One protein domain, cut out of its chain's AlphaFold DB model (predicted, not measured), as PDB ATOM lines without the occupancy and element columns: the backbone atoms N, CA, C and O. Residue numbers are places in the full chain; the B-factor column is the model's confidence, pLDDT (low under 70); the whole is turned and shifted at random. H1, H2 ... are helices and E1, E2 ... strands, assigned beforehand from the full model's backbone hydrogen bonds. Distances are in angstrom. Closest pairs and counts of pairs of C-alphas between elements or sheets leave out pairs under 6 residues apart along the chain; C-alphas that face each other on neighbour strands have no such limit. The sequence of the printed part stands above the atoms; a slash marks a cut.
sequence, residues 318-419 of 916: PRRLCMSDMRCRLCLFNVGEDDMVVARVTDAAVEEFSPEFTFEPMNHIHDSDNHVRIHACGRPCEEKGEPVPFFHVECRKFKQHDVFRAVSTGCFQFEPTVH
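This is residues 318 to 419 of the 916 residues of an uncharacterized protein of Gibberella zeae (UniProt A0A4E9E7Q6). Little of this rounded domain is regular structure: among long loops, a small sheet, E1, E4 and E3, makes one side, the strand pair E2 and E5 sits near the middle, and short helices H1 and H2 lie toward the other side. The printed part has 102 residues, 31 in named elements, in the order E1 E2 E3 E4 E5 H1 H2, class mixed. It is compact, radius of gyration of the C-alphas 12.8 A, spanning 33 by 30 by 24 A.

E1, residues 319 to 322, is parallel to its neighbour E4, residues 372 to 375; N 321 and O 373 are 2.8 A apart. E3, residues 364 to 367, and E4 form a hairpin, N 365 to O 374 2.8 A. E2, residues 340 to 343, is antiparallel to E5, residues 390 to 392, N 342 to O 391 2.9 A. H1, residues 393 to 397, comes closest to E2 at the C-alphas of Val 393 and Val 341, 5.0 A. H2, residues 403 to 409, is apart from H1. In both helices every O i to N i+4 pair is within hydrogen-bond range.

E1, 10.0 A long, begins at C-alpha 319 (34.765, 37.945, 35.802); E2 measures 10.7 A. H2, 10.1 A, ends at C-alpha 409 (13.200, 49.692, 43.867).

The printed part has no cut. Links E1 to E2, E2 to E3 and E4 to E5 are long. Residues 377 to 385 are among those under pLDDT 70.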
ATOM      1  N   PRO A 318      39.029  35.717  35.472       73.00
ATOM      2  CA  PRO A 318      37.930  35.893  36.414       73.00
ATOM      3  C   PRO A 318      37.044  37.061  35.985       73.00
ATOM      4  O   PRO A 318      37.534  38.096  35.513       73.00
ATOM      5  N   ARG A 319      35.729  36.902  36.161       82.81
ATOM      6  CA  ARG A 319      34.765  37.945  35.802       82.81
ATOM      7  C   ARG A 319      34.989  39.162  36.699       82.81
ATOM      8  O   ARG A 319      35.090  39.037  37.918       82.81
ATOM      9  N   ARG A 320      35.109  40.345  36.095       84.12
ATOM     10  CA  ARG A 320      35.365  41.594  36.823       84.12
ATOM     11  C   ARG A 320      34.047  42.228  37.228       84.12
ATOM     12  O   ARG A 320      33.266  42.597  36.357       84.12
ATOM     13  N   LEU A 321      33.838  42.371  38.528       86.06
ATOM     14  CA  LEU A 321      32.675  43.020  39.114       86.06
ATOM     15  C   LEU A 321      33.086  44.370  39.704       86.06
ATOM     16  O   LEU A 321      34.106  44.486  40.381       86.06
ATOM     17  N   CYS A 322      32.281  45.392  39.448       82.62
ATOM     18  CA  CYS A 322      32.527  46.758  39.877       82.62
ATOM     19  C   CYS A 322      31.490  47.187  40.914       82.62
ATOM     20  O   CYS A 322      30.295  47.265  40.622       82.62
ATOM     21  N   MET A 323      31.947  47.547  42.109       79.19
ATOM     22  CA  MET A 323      31.136  48.189  43.147       79.19
ATOM     23  C   MET A 323      31.066  49.704  42.916       79.19
ATOM     24  O   MET A 323      31.334  50.497  43.812       79.19
ATOM     25  N   SER A 324      30.739  50.121  41.692       69.69
ATOM     26  CA  SER A 324      30.724  51.541  41.328       69.69
ATOM     27  C   SER A 324      29.712  52.333  42.155       69.69
ATOM     28  O   SER A 324      29.915  53.508  42.430       69.69
ATOM     29  N   ASP A 325      28.583  51.736  42.528       72.06
ATOM     30  CA  ASP A 325      27.565  52.377  43.360       72.06
ATOM     31  C   ASP A 325      27.861  52.163  44.844       72.06
ATOM     32  O   ASP A 325      27.466  51.126  45.358       72.06
ATOM     33  N   MET A 326      28.539  53.106  45.514       76.50
ATOM     34  CA  MET A 326      29.059  52.959  46.887       76.50
ATOM     35  C   MET A 326      27.991  52.867  48.004       76.50
ATOM     36  O   MET A 326      28.154  53.417  49.092       76.50
ATOM     37  N   ARG A 327      26.859  52.206  47.751       82.25
ATOM     38  CA  ARG A 327      25.699  52.124  48.636       82.25
ATOM     39  C   ARG A 327      25.229  50.700  48.819       82.25
ATOM     40  O   ARG A 327      25.120  49.917  47.876       82.25
ATOM     41  N   CYS A 328      24.787  50.417  50.035       88.06
ATOM     42  CA  CYS A 328      24.067  49.193  50.314       88.06
ATOM     43  C   CYS A 328      22.697  49.224  49.626       88.06
ATOM     44  O   CYS A 328      21.855  50.080  49.896       88.06
ATOM     45  N   ARG A 329      22.424  48.234  48.775       86.19
ATOM     46  CA  ARG A 329      21.163  48.125  48.021       86.19
ATOM     47  C   ARG A 329      19.956  47.660  48.839       86.19
ATOM     48  O   ARG A 329      18.849  47.612  48.313       86.19
ATOM     49  N   LEU A 330      20.154  47.331  50.112       86.94
ATOM     50  CA  LEU A 330      19.071  47.004  51.038       86.94
ATOM     51  C   LEU A 330      18.630  48.246  51.813       86.94
ATOM     52  O   LEU A 330      17.464  48.630  51.728       86.94
ATOM     53  N   CYS A 331      19.555  48.906  52.515       88.06
ATOM     54  CA  CYS A 331      19.229  50.078  53.323       88.06
ATOM     55  C   CYS A 331      19.248  51.392  52.535       88.06
ATOM     56  O   CYS A 331      18.624  52.342  52.993       88.06
ATOM     57  N   LEU A 332      19.896  51.455  51.365       85.38
ATOM     58  CA  LEU A 332      20.121  52.647  50.527       85.38
ATOM     59  C   LEU A 332      21.004  53.733  51.165       85.38
ATOM     60  O   LEU A 332      20.920  54.897  50.774       85.38
ATOM     61  N   PHE A 333      21.820  53.374  52.157       87.06
ATOM     62  CA  PHE A 333      22.855  54.247  52.712       87.06
ATOM     63  C   PHE A 333      24.223  53.922  52.112       87.06
ATOM     64  O   PHE A 333      24.445  52.808  51.629       87.06
ATOM     65  N   ASN A 334      25.118  54.909  52.137       82.25
ATOM     66  CA  ASN A 334      26.490  54.738  51.674       82.25
ATOM     67  C   ASN A 334      27.227  53.721  52.537       82.25
ATOM     68  O   ASN A 334      26.927  53.552  53.719       82.25
ATOM     69  N   VAL A 335      28.203  53.078  51.920       82.81
ATOM     70  CA  VAL A 335      29.167  52.219  52.585       82.81
ATOM     71  C   VAL A 335      30.429  53.036  52.821       82.81
ATOM     72  O   VAL A 335      30.974  53.623  51.887       82.81
ATOM     73  N   GLY A 336      30.830  53.132  54.083       79.50
ATOM     74  CA  GLY A 336      32.056  53.797  54.498       79.50
ATOM     75  C   GLY A 336      33.270  52.885  54.376       79.50
ATOM     76  O   GLY A 336      33.145  51.665  54.296       79.50
ATOM     77  N   GLU A 337      34.453  53.492  54.386       77.75
ATOM     78  CA  GLU A 337      35.701  52.769  54.635       77.75
ATOM     79  C   GLU A 337      35.571  51.973  55.948       77.75
ATOM     80  O   GLU A 337      34.961  52.456  56.902       77.75
ATOM     81  N   ASP A 338      36.077  50.742  55.957       80.94
ATOM     82  CA  ASP A 338      35.969  49.763  57.049       80.94
ATOM     83  C   ASP A 338      34.596  49.087  57.250       80.94
ATOM     84  O   ASP A 338      34.476  48.172  58.074       80.94
ATOM     85  N   ASP A 339      33.555  49.453  56.494       88.06
ATOM     86  CA  ASP A 339      32.273  48.747  56.574       88.06
ATOM     87  C   ASP A 339      32.406  47.311  56.044       88.06
ATOM     88  O   ASP A 339      32.898  47.066  54.943       88.06
ATOM     89  N   MET A 340      31.876  46.342  56.789       91.88
ATOM     90  CA  MET A 340      31.771  44.963  56.311       91.88
ATOM     91  C   MET A 340      30.658  44.846  55.271       91.88
ATOM     92  O   MET A 340      29.483  45.133  55.547       91.88
ATOM     93  N   VAL A 341      31.007  44.366  54.082       92.38
ATOM     94  CA  VAL A 341      30.095  44.251  52.945       92.38
ATOM     95  C   VAL A 341      30.166  42.902  52.246       92.38
ATOM     96  O   VAL A 341      31.026  42.061  52.497       92.38
ATOM     97  N   VAL A 342      29.190  42.701  51.371       91.62
ATOM     98  CA  VAL A 342      28.993  41.502  50.567       91.62
ATOM     99  C   VAL A 342      28.399  41.908  49.218       91.62
ATOM    100  O   VAL A 342      27.451  42.696  49.168       91.62
ATOM    101  N   ALA A 343      28.929  41.372  48.120       89.38
ATOM    102  CA  ALA A 343      28.448  41.617  46.760       89.38
ATOM    103  C   ALA A 343      27.643  40.423  46.233       89.38
ATOM    104  O   ALA A 343      27.934  39.277  46.565       89.38
ATOM    105  N   ARG A 344      26.627  40.665  45.400       87.12
ATOM    106  CA  ARG A 344      25.893  39.590  44.712       87.12
ATOM    107  C   ARG A 344      26.654  39.159  43.461       87.12
ATOM    108  O   ARG A 344      26.798  39.950  42.549       87.12
ATOM    109  N   VAL A 345      27.081  37.910  43.364       85.88
ATOM    110  CA  VAL A 345      28.012  37.470  42.305       85.88
ATOM    111  C   VAL A 345      27.341  36.775  41.115       85.88
ATOM    112  O   VAL A 345      28.026  36.499  40.131       85.88
ATOM    113  N   THR A 346      26.019  36.543  41.147       72.25
ATOM    114  CA  THR A 346      25.252  35.887  40.066       72.25
ATOM    115  C   THR A 346      24.097  36.713  39.500       72.25
ATOM    116  O   THR A 346      23.334  37.353  40.233       72.25
ATOM    117  N   ASP A 347      23.890  36.567  38.186       60.28
ATOM    118  CA  ASP A 347      22.735  37.114  37.447       60.28
ATOM    119  C   ASP A 347      21.540  36.145  37.404       60.28
ATOM    120  O   ASP A 347      20.466  36.476  36.904       60.28
ATOM    121  N   ALA A 348      21.720  34.926  37.923       58.56
ATOM    122  CA  ALA A 348      20.691  33.898  37.977       58.56
ATOM    123  C   ALA A 348      19.626  34.199  39.050       58.56
ATOM    124  O   ALA A 348      19.843  34.980  39.978       58.56
ATOM    125  N   ALA A 349      18.478  33.518  38.950       56.81
ATOM    126  CA  ALA A 349      17.423  33.542  39.971       56.81
ATOM    127  C   ALA A 349      17.873  32.955  41.327       56.81
ATOM    128  O   ALA A 349      17.184  33.122  42.327       56.81
ATOM    129  N   VAL A 350      19.024  32.272  41.358       64.81
ATOM    130  CA  VAL A 350      19.673  31.781  42.577       64.81
ATOM    131  C   VAL A 350      20.611  32.866  43.098       64.81
ATOM    132  O   VAL A 350      21.517  33.309  42.390       64.81
ATOM    133  N   GLU A 351      20.377  33.310  44.329       73.19
ATOM    134  CA  GLU A 351      21.165  34.361  44.965       73.19
ATOM    135  C   GLU A 351      22.485  33.807  45.507       73.19
ATOM    136  O   GLU A 351      22.527  33.208  46.583       73.19
ATOM    137  N   GLU A 352      23.572  34.058  44.784       84.25
ATOM    138  CA  GLU A 352      24.925  33.803  45.266       84.25
ATOM    139  C   GLU A 352      25.594  35.125  45.636       84.25
ATOM    140  O   GLU A 352      25.402  36.168  44.996       84.25
ATOM    141  N   PHE A 353      26.383  35.078  46.702       88.06
ATOM    142  CA  PHE A 353      27.057  36.232  47.270       88.06
ATOM    143  C   PHE A 353      28.542  35.934  47.441       88.06
ATOM    144  O   PHE A 353      28.919  34.787  47.677       88.06
ATOM    145  N   SER A 354      29.361  36.978  47.370       90.44
ATOM    146  CA  SER A 354      30.766  36.907  47.752       90.44
ATOM    147  C   SER A 354      30.917  36.582  49.244       90.44
ATOM    148  O   SER A 354      29.977  36.804  50.023       90.44
ATOM    149  N   PRO A 355      32.113  36.161  49.685       89.62
ATOM    150  CA  PRO A 355      32.505  36.246  51.085       89.62
ATOM    151  C   PRO A 355      32.316  37.661  51.645       89.62
ATOM    152  O   PRO A 355      32.268  38.642  50.896       89.62
ATOM    153  N   GLU A 356      32.204  37.756  52.967       92.50
ATOM    154  CA  GLU A 356      32.193  39.037  53.669       92.50
ATOM    155  C   GLU A 356      33.591  39.654  53.617       92.50
ATOM    156  O   GLU A 356      34.586  38.970  53.863       92.50
ATOM    157  N   PHE A 357      33.672  40.941  53.304       89.69
ATOM    158  CA  PHE A 357      34.940  41.652  53.233       89.69
ATOM    159  C   PHE A 357      34.804  43.094  53.708       89.69
ATOM    160  O   PHE A 357      33.729  43.689  53.628       89.69
ATOM    161  N   THR A 358      35.912  43.654  54.182       89.75
ATOM    162  CA  THR A 358      36.007  45.065  54.545       89.75
ATOM    163  C   THR A 358      35.997  45.925  53.286       89.75
ATOM    164  O   THR A 358      36.760  45.677  52.350       89.75
ATOM    165  N   PHE A 359      35.118  46.922  53.238       84.62
ATOM    166  CA  PHE A 359      35.080  47.876  52.143       84.62
ATOM    167  C   PHE A 359      36.257  48.846  52.240       84.62
ATOM    168  O   PHE A 359      36.359  49.634  53.177       84.62
ATOM    169  N   GLU A 360      37.109  48.820  51.221       80.44
ATOM    170  CA  GLU A 360      38.211  49.761  51.049       80.44
ATOM    171  C   GLU A 360      38.108  50.392  49.651       80.44
ATOM    172  O   GLU A 360      38.208  49.674  48.645       80.44
ATOM    173  N   PRO A 361      37.879  51.715  49.547       73.44
ATOM    174  CA  PRO A 361      37.864  52.404  48.265       73.44
ATOM    175  C   PRO A 361      39.168  52.183  47.493       73.44
ATOM    176  O   PRO A 361      40.256  52.164  48.057       73.44
ATOM    177  N   MET A 362      39.056  52.060  46.174       69.44
ATOM    178  CA  MET A 362      40.153  51.824  45.231       69.44
ATOM    179  C   MET A 362      40.924  50.509  45.445       69.44
ATOM    180  O   MET A 362      41.980  50.328  44.839       69.44
ATOM    181  N   ASN A 363      40.399  49.575  46.248       76.88
ATOM    182  CA  ASN A 363      41.003  48.259  46.453       76.88
ATOM    183  C   ASN A 363      40.294  47.147  45.643       76.88
ATOM    184  O   ASN A 363      39.158  47.295  45.172       76.88
ATOM    185  N   HIS A 364      40.989  46.021  45.469       82.44
ATOM    186  CA  HIS A 364      40.514  44.830  44.770       82.44
ATOM    187  C   HIS A 364      40.401  43.641  45.709       82.44
ATOM    188  O   HIS A 364      41.285  43.373  46.519       82.44
ATOM    189  N   ILE A 365      39.351  42.858  45.504       85.50
ATOM    190  CA  ILE A 365      39.056  41.661  46.273       85.50
ATOM    191  C   ILE A 365      38.853  40.521  45.294       85.50
ATOM    192  O   ILE A 365      38.132  40.645  44.300       85.50
ATOM    193  N   HIS A 366      39.536  39.413  45.545       86.44
ATOM    194  CA  HIS A 366      39.419  38.228  44.719       86.44
ATOM    195  C   HIS A 366      38.616  37.166  45.454       86.44
ATOM    196  O   HIS A 366      38.979  36.753  46.550       86.44
ATOM    197  N   ASP A 367      37.533  36.734  44.823       84.75
ATOM    198  CA  ASP A 367      36.704  35.636  45.284       84.75
ATOM    199  C   ASP A 367      36.971  34.440  44.368       84.75
ATOM    200  O   ASP A 367      36.511  34.376  43.221       84.75
ATOM    201  N   SER A 368      37.793  33.526  44.876       80.25
ATOM    202  CA  SER A 368      38.205  32.313  44.173       80.25
ATOM    203  C   SER A 368      37.064  31.318  43.992       80.25
ATOM    204  O   SER A 368      37.076  30.565  43.020       80.25
ATOM    205  N   ASP A 369      36.082  31.318  44.894       79.62
ATOM    206  CA  ASP A 369      34.988  30.346  44.893       79.62
ATOM    207  C   ASP A 369      34.005  30.647  43.762       79.62
ATOM    208  O   ASP A 369      33.569  29.742  43.043       79.62
ATOM    209  N   ASN A 370      33.732  31.935  43.545       80.81
ATOM    210  CA  ASN A 370      32.863  32.412  42.472       80.81
ATOM    211  C   ASN A 370      33.627  32.790  41.189       80.81
ATOM    212  O   ASN A 370      33.009  33.115  40.173       80.81
ATOM    213  N   HIS A 371      34.964  32.714  41.204       84.31
ATOM    214  CA  HIS A 371      35.860  33.101  40.103       84.31
ATOM    215  C   HIS A 371      35.635  34.547  39.629       84.31
ATOM    216  O   HIS A 371      35.567  34.841  38.429       84.31
ATOM    217  N   VAL A 372      35.506  35.465  40.593       85.44
ATOM    218  CA  VAL A 372      35.284  36.894  40.342       85.44
ATOM    219  C   VAL A 372      36.379  37.759  40.967       85.44
ATOM    220  O   VAL A 372      36.985  37.434  41.991       85.44
ATOM    221  N   ARG A 373      36.658  38.895  40.330       87.25
ATOM    222  CA  ARG A 373      37.468  39.978  40.898       87.25
ATOM    223  C   ARG A 373      36.553  41.168  41.112       87.25
ATOM    224  O   ARG A 373      36.068  41.744  40.143       87.25
ATOM    225  N   ILE A 374      36.323  41.508  42.368       87.50
ATOM    226  CA  ILE A 374      35.496  42.630  42.790       87.50
ATOM    227  C   ILE A 374      36.418  43.821  43.023       87.50
ATOM    228  O   ILE A 374      37.501  43.671  43.583       87.50
ATOM    229  N   HIS A 375      36.026  45.008  42.585       84.12
ATOM    230  CA  HIS A 375      36.761  46.227  42.896       84.12
ATOM    231  C   HIS A 375      35.824  47.346  43.320       84.12
ATOM    232  O   HIS A 375      34.733  47.512  42.762       84.12
ATOM    233  N   ALA A 376      36.270  48.130  44.293       74.69
ATOM    234  CA  ALA A 376      35.572  49.305  44.789       74.69
ATOM    235  C   ALA A 376      36.148  50.562  44.133       74.69
ATOM    236  O   ALA A 376      36.888  51.311  44.753       74.69
ATOM    237  N   CYS A 377      35.861  50.800  42.855       67.69
ATOM    238  CA  CYS A 377      36.373  52.001  42.192       67.69
ATOM    239  C   CYS A 377      35.643  53.261  42.670       67.69
ATOM    240  O   CYS A 377      34.411  53.290  42.715       67.69
ATOM    241  N   GLY A 378      36.400  54.336  42.905       55.91
ATOM    242  CA  GLY A 378      35.887  55.690  42.721       55.91
ATOM    243  C   GLY A 378      35.423  55.843  41.271       55.91
ATOM    244  O   GLY A 378      36.045  55.307  40.356       55.91
ATOM    245  N   ARG A 379      34.276  56.481  41.043       54.75
ATOM    246  CA  ARG A 379      33.749  56.660  39.684       54.75
ATOM    247  C   ARG A 379      34.410  57.876  39.007       54.75
ATOM    248  O   ARG A 379      34.572  58.888  39.690       54.75
ATOM    249  N   PRO A 380      34.696  57.822  37.690       52.78
ATOM    250  CA  PRO A 380      34.391  56.735  36.750       52.78
ATOM    251  C   PRO A 380      35.305  55.511  36.940       52.78
ATOM    252  O   PRO A 380      36.495  55.647  37.187       52.78
ATOM    253  N   CYS A 381      34.750  54.298  36.821       59.66
ATOM    254  CA  CYS A 381      35.544  53.071  36.921       59.66
ATOM    255  C   CYS A 381      36.386  52.865  35.651       59.66
ATOM    256  O   CYS A 381      35.864  52.466  34.606       59.66
ATOM    257  N   GLU A 382      37.695  53.088  35.755       55.09
ATOM    258  CA  GLU A 382      38.648  52.885  34.655       55.09
ATOM    259  C   GLU A 382      38.828  51.403  34.281       55.09
ATOM    260  O   GLU A 382      39.122  51.075  33.132       55.09
ATOM    261  N   GLU A 383      38.581  50.480  35.219       62.06
ATOM    262  CA  GLU A 383      38.759  49.039  34.998       62.06
ATOM    263  C   GLU A 383      37.630  48.373  34.183       62.06
ATOM    264  O   GLU A 383      37.765  47.199  33.820       62.06
ATOM    265  N   LYS A 384      36.532  49.093  33.888       63.91
ATOM    266  CA  LYS A 384      35.375  48.634  33.084       63.91
ATOM    267  C   LYS A 384      34.791  47.274  33.524       63.91
ATOM    268  O   LYS A 384      34.495  46.421  32.689       63.91
ATOM    269  N   GLY A 385      34.635  47.054  34.833       69.81
ATOM    270  CA  GLY A 385      33.952  45.866  35.375       69.81
ATOM    271  C   GLY A 385      32.421  45.940  35.266       69.81
ATOM    272  O   GLY A 385      31.852  47.028  35.184       69.81
ATOM    273  N   GLU A 386      31.748  44.788  35.305       77.88
ATOM    274  CA  GLU A 386      30.281  44.696  35.338       77.88
ATOM    275  C   GLU A 386      29.747  45.261  36.671       77.88
ATOM    276  O   GLU A 386      30.168  44.790  37.732       77.88
ATOM    277  N   PRO A 387      28.855  46.272  36.671       79.12
ATOM    278  CA  PRO A 387      28.318  46.844  37.902       79.12
ATOM    279  C   PRO A 387      27.560  45.805  38.727       79.12
ATOM    280  O   PRO A 387      26.667  45.134  38.215       79.12
ATOM    281  N   VAL A 388      27.868  45.717  40.021       83.38
ATOM    282  CA  VAL A 388      27.289  44.705  40.910       83.38
ATOM    283  C   VAL A 388      26.569  45.340  42.104       83.38
ATOM    284  O   VAL A 388      27.098  46.275  42.712       83.38
ATOM    285  N   PRO A 389      25.363  44.874  42.487       84.94
ATOM    286  CA  PRO A 389      24.742  45.310  43.727       84.94
ATOM    287  C   PRO A 389      25.462  44.687  44.930       84.94
ATOM    288  O   PRO A 389      25.780  43.495  44.940       84.94
ATOM    289  N   PHE A 390      25.666  45.486  45.971       88.25
ATOM    290  CA  PHE A 390      26.271  45.032  47.217       88.25
ATOM    291  C   PHE A 390      25.568  45.616  48.438       88.25
ATOM    292  O   PHE A 390      24.675  46.465  48.332       88.25
ATOM    293  N   PHE A 391      25.919  45.092  49.610       90.50
ATOM    294  CA  PHE A 391      25.155  45.282  50.833       90.50
ATOM    295  C   PHE A 391      26.074  45.322  52.050       90.50
ATOM    296  O   PHE A 391      27.036  44.564  52.100       90.50
ATOM    297  N   HIS A 392      25.728  46.122  53.064       92.12
ATOM    298  CA  HIS A 392      26.251  45.914  54.413       92.12
ATOM    299  C   HIS A 392      25.919  44.497  54.881       92.12
ATOM    300  O   HIS A 392      24.777  44.044  54.720       92.12
ATOM    301  N   VAL A 393      26.884  43.829  55.512       91.69
ATOM    302  CA  VAL A 393      26.697  42.493  56.099       91.69
ATOM    303  C   VAL A 393      25.519  42.486  57.073       91.69
ATOM    304  O   VAL A 393      24.659  41.609  56.991       91.69
ATOM    305  N   GLU A 394      25.400  43.509  57.923       88.94
ATOM    306  CA  GLU A 394      24.277  43.628  58.860       88.94
ATOM    307  C   GLU A 394      22.931  43.766  58.142       88.94
ATOM    308  O   GLU A 394      21.986  43.055  58.468       88.94
ATOM    309  N   CYS A 395      22.836  44.594  57.097       89.75
ATOM    310  CA  CYS A 395      21.585  44.752  56.348       89.75
ATOM    311  C   CYS A 395      21.130  43.431  55.713       89.75
ATOM    312  O   CYS A 395      19.937  43.129  55.704       89.75
ATOM    313  N   ARG A 396      22.072  42.606  55.231       88.06
ATOM    314  CA  ARG A 396      21.770  41.277  54.675       88.06
ATOM    315  C   ARG A 396      21.124  40.349  55.709       88.06
ATOM    316  O   ARG A 396      20.265  39.559  55.327       88.06
ATOM    317  N   LYS A 397      21.464  40.465  56.998       85.56
ATOM    318  CA  LYS A 397      20.840  39.667  58.076       85.56
ATOM    319  C   LYS A 397      19.354  39.988  58.271       85.56
ATOM    320  O   LYS A 397      18.598  39.114  58.678       85.56
ATOM    321  N   PHE A 398      18.925  41.208  57.939       81.81
ATOM    322  CA  PHE A 398      17.527  41.666  58.030       81.81
ATOM    323  C   PHE A 398      16.765  41.569  56.703       81.81
ATOM    324  O   PHE A 398      15.684  42.141  56.535       81.81
ATOM    325  N   LYS A 399      17.321  40.849  55.731       77.44
ATOM    326  CA  LYS A 399      16.637  40.540  54.485       77.44
ATOM    327  C   LYS A 399      15.430  39.627  54.755       77.44
ATOM    328  O   LYS A 399      15.575  38.539  55.299       77.44
ATOM    329  N   GLN A 400      14.248  40.064  54.333       73.06
ATOM    330  CA  GLN A 400      12.968  39.358  54.445       73.06
ATOM    331  C   GLN A 400      12.493  38.779  53.101       73.06
ATOM    332  O   GLN A 400      11.754  37.795  53.076       73.06
ATOM    333  N   HIS A 401      12.917  39.368  51.976       72.81
ATOM    334  CA  HIS A 401      12.499  38.986  50.621       72.81
ATOM    335  C   HIS A 401      13.695  38.884  49.664       72.81
ATOM    336  O   HIS A 401      14.781  39.355  49.985       72.81
ATOM    337  N   ASP A 402      13.500  38.286  48.484       72.31
ATOM    338  CA  ASP A 402      14.512  38.209  47.415       72.31
ATOM    339  C   ASP A 402      15.108  39.597  47.096       72.31
ATOM    340  O   ASP A 402      14.384  40.568  46.835       72.31
ATOM    341  N   VAL A 403      16.443  39.677  47.105       70.81
ATOM    342  CA  VAL A 403      17.221  40.899  46.879       70.81
ATOM    343  C   VAL A 403      16.950  41.495  45.504       70.81
ATOM    344  O   VAL A 403      17.008  42.713  45.358       70.81
ATOM    345  N   PHE A 404      16.607  40.688  44.497       71.06
ATOM    346  CA  PHE A 404      16.297  41.175  43.152       71.06
ATOM    347  C   PHE A 404      15.211  42.263  43.165       71.06
ATOM    348  O   PHE A 404      15.323  43.272  42.466       71.06
ATOM    349  N   ARG A 405      14.189  42.119  44.020       66.94
ATOM    350  CA  ARG A 405      13.098  43.103  44.140       66.94
ATOM    351  C   ARG A 405      13.532  44.370  44.872       66.94
ATOM    352  O   ARG A 405      13.251  45.475  44.399       66.94
ATOM    353  N   ALA A 406      14.265  44.225  45.973       68.44
ATOM    354  CA  ALA A 406      14.802  45.357  46.729       68.44
ATOM    355  C   ALA A 406      15.810  46.180  45.902       68.44
ATOM    356  O   ALA A 406      15.792  47.408  45.947       68.44
ATOM    357  N   VAL A 407      16.628  45.518  45.073       71.25
ATOM    358  CA  VAL A 407      17.565  46.177  44.148       71.25
ATOM    359  C   VAL A 407      16.807  47.021  43.124       71.25
ATOM    360  O   VAL A 407      17.158  48.179  42.930       71.25
ATOM    361  N   SER A 408      15.737  46.488  42.519       65.44
ATOM    362  CA  SER A 408      14.979  47.212  41.483       65.44
ATOM    363  C   SER A 408      14.284  48.489  41.975       65.44
ATOM    364  O   SER A 408      14.171  49.449  41.219       65.44
ATOM    365  N   THR A 409      13.866  48.528  43.243       65.06
ATOM    366  CA  THR A 409      13.200  49.692  43.867       65.06
ATOM    367  C   THR A 409      14.171  50.682  44.513       65.06
ATOM    368  O   THR A 409      13.817  51.834  44.758       65.06
ATOM    369  N   GLY A 410      15.409  50.249  44.761       66.69
ATOM    370  CA  GLY A 410      16.495  51.059  45.308       66.69
ATOM    371  C   GLY A 410      17.324  51.820  44.270       66.69
ATOM    372  O   GLY A 410      18.242  52.547  44.650       66.69
ATOM    373  N   CYS A 411      17.045  51.645  42.975       70.44
ATOM    374  CA  CYS A 411      17.748  52.347  41.904       70.44
ATOM    375  C   CYS A 411      17.273  53.799  41.814       70.44
ATOM    376  O   CYS A 411      16.121  54.075  41.484       70.44
ATOM    377  N   PHE A 412      18.177  54.737  42.067       75.69
ATOM    378  CA  PHE A 412      17.922  56.139  41.778       75.69
ATOM    379  C   PHE A 412      18.096  56.421  40.286       75.69
ATOM    380  O   PHE A 412      18.893  55.783  39.603       75.69
ATOM    381  N   GLN A 413      17.352  57.401  39.779       74.25
ATOM    382  CA  GLN A 413      17.516  57.909  38.416       74.25
ATOM    383  C   GLN A 413      18.826  58.660  38.228       74.25
ATOM    384  O   GLN A 413      19.260  58.846  37.094       74.25
ATOM    385  N   PHE A 414      19.358  59.184  39.329       74.75
ATOM    386  CA  PHE A 414      20.646  59.839  39.429       74.75
ATOM    387  C   PHE A 414      21.078  59.923  40.892       74.75
ATOM    388  O   PHE A 414      20.269  59.719  41.793       74.75
ATOM    389  N   GLU A 415      22.346  60.228  41.144       73.56
ATOM    390  CA  GLU A 415      22.871  60.284  42.506       73.56
ATOM    391  C   GLU A 415      22.238  61.426  43.339       73.56
ATOM    392  O   GLU A 415      22.218  62.570  42.881       73.56
ATOM    393  N   PRO A 416      21.703  61.162  44.547       76.88
ATOM    394  CA  PRO A 416      21.258  62.202  45.467       76.88
ATOM    395  C   PRO A 416      22.441  63.006  45.994       76.88
ATOM    396  O   PRO A 416      23.544  62.489  46.155       76.88
ATOM    397  N   THR A 417      22.178  64.250  46.386       75.25
ATOM    398  CA  THR A 417      23.176  65.056  47.091       75.25
ATOM    399  C   THR A 417      23.500  64.460  48.465       75.25
ATOM    400  O   THR A 417      22.667  63.791  49.089       75.25
ATOM    401  N   VAL A 418      24.689  64.769  48.994       72.88
ATOM    402  CA  VAL A 418      25.114  64.387  50.360       72.88
ATOM    403  C   VAL A 418      24.081  64.812  51.404       72.88
ATOM    404  O   VAL A 418      23.806  64.097  52.370       72.88
ATOM    405  N   HIS A 419      23.464  65.976  51.203       74.81
ATOM    406  CA  HIS A 419      22.402  66.454  52.075       74.81
ATOM    407  C   HIS A 419      21.178  65.531  52.056       74.81
ATOM    408  O   HIS A 419      20.673  65.172  53.117       74.81
TER     409      HIS A 419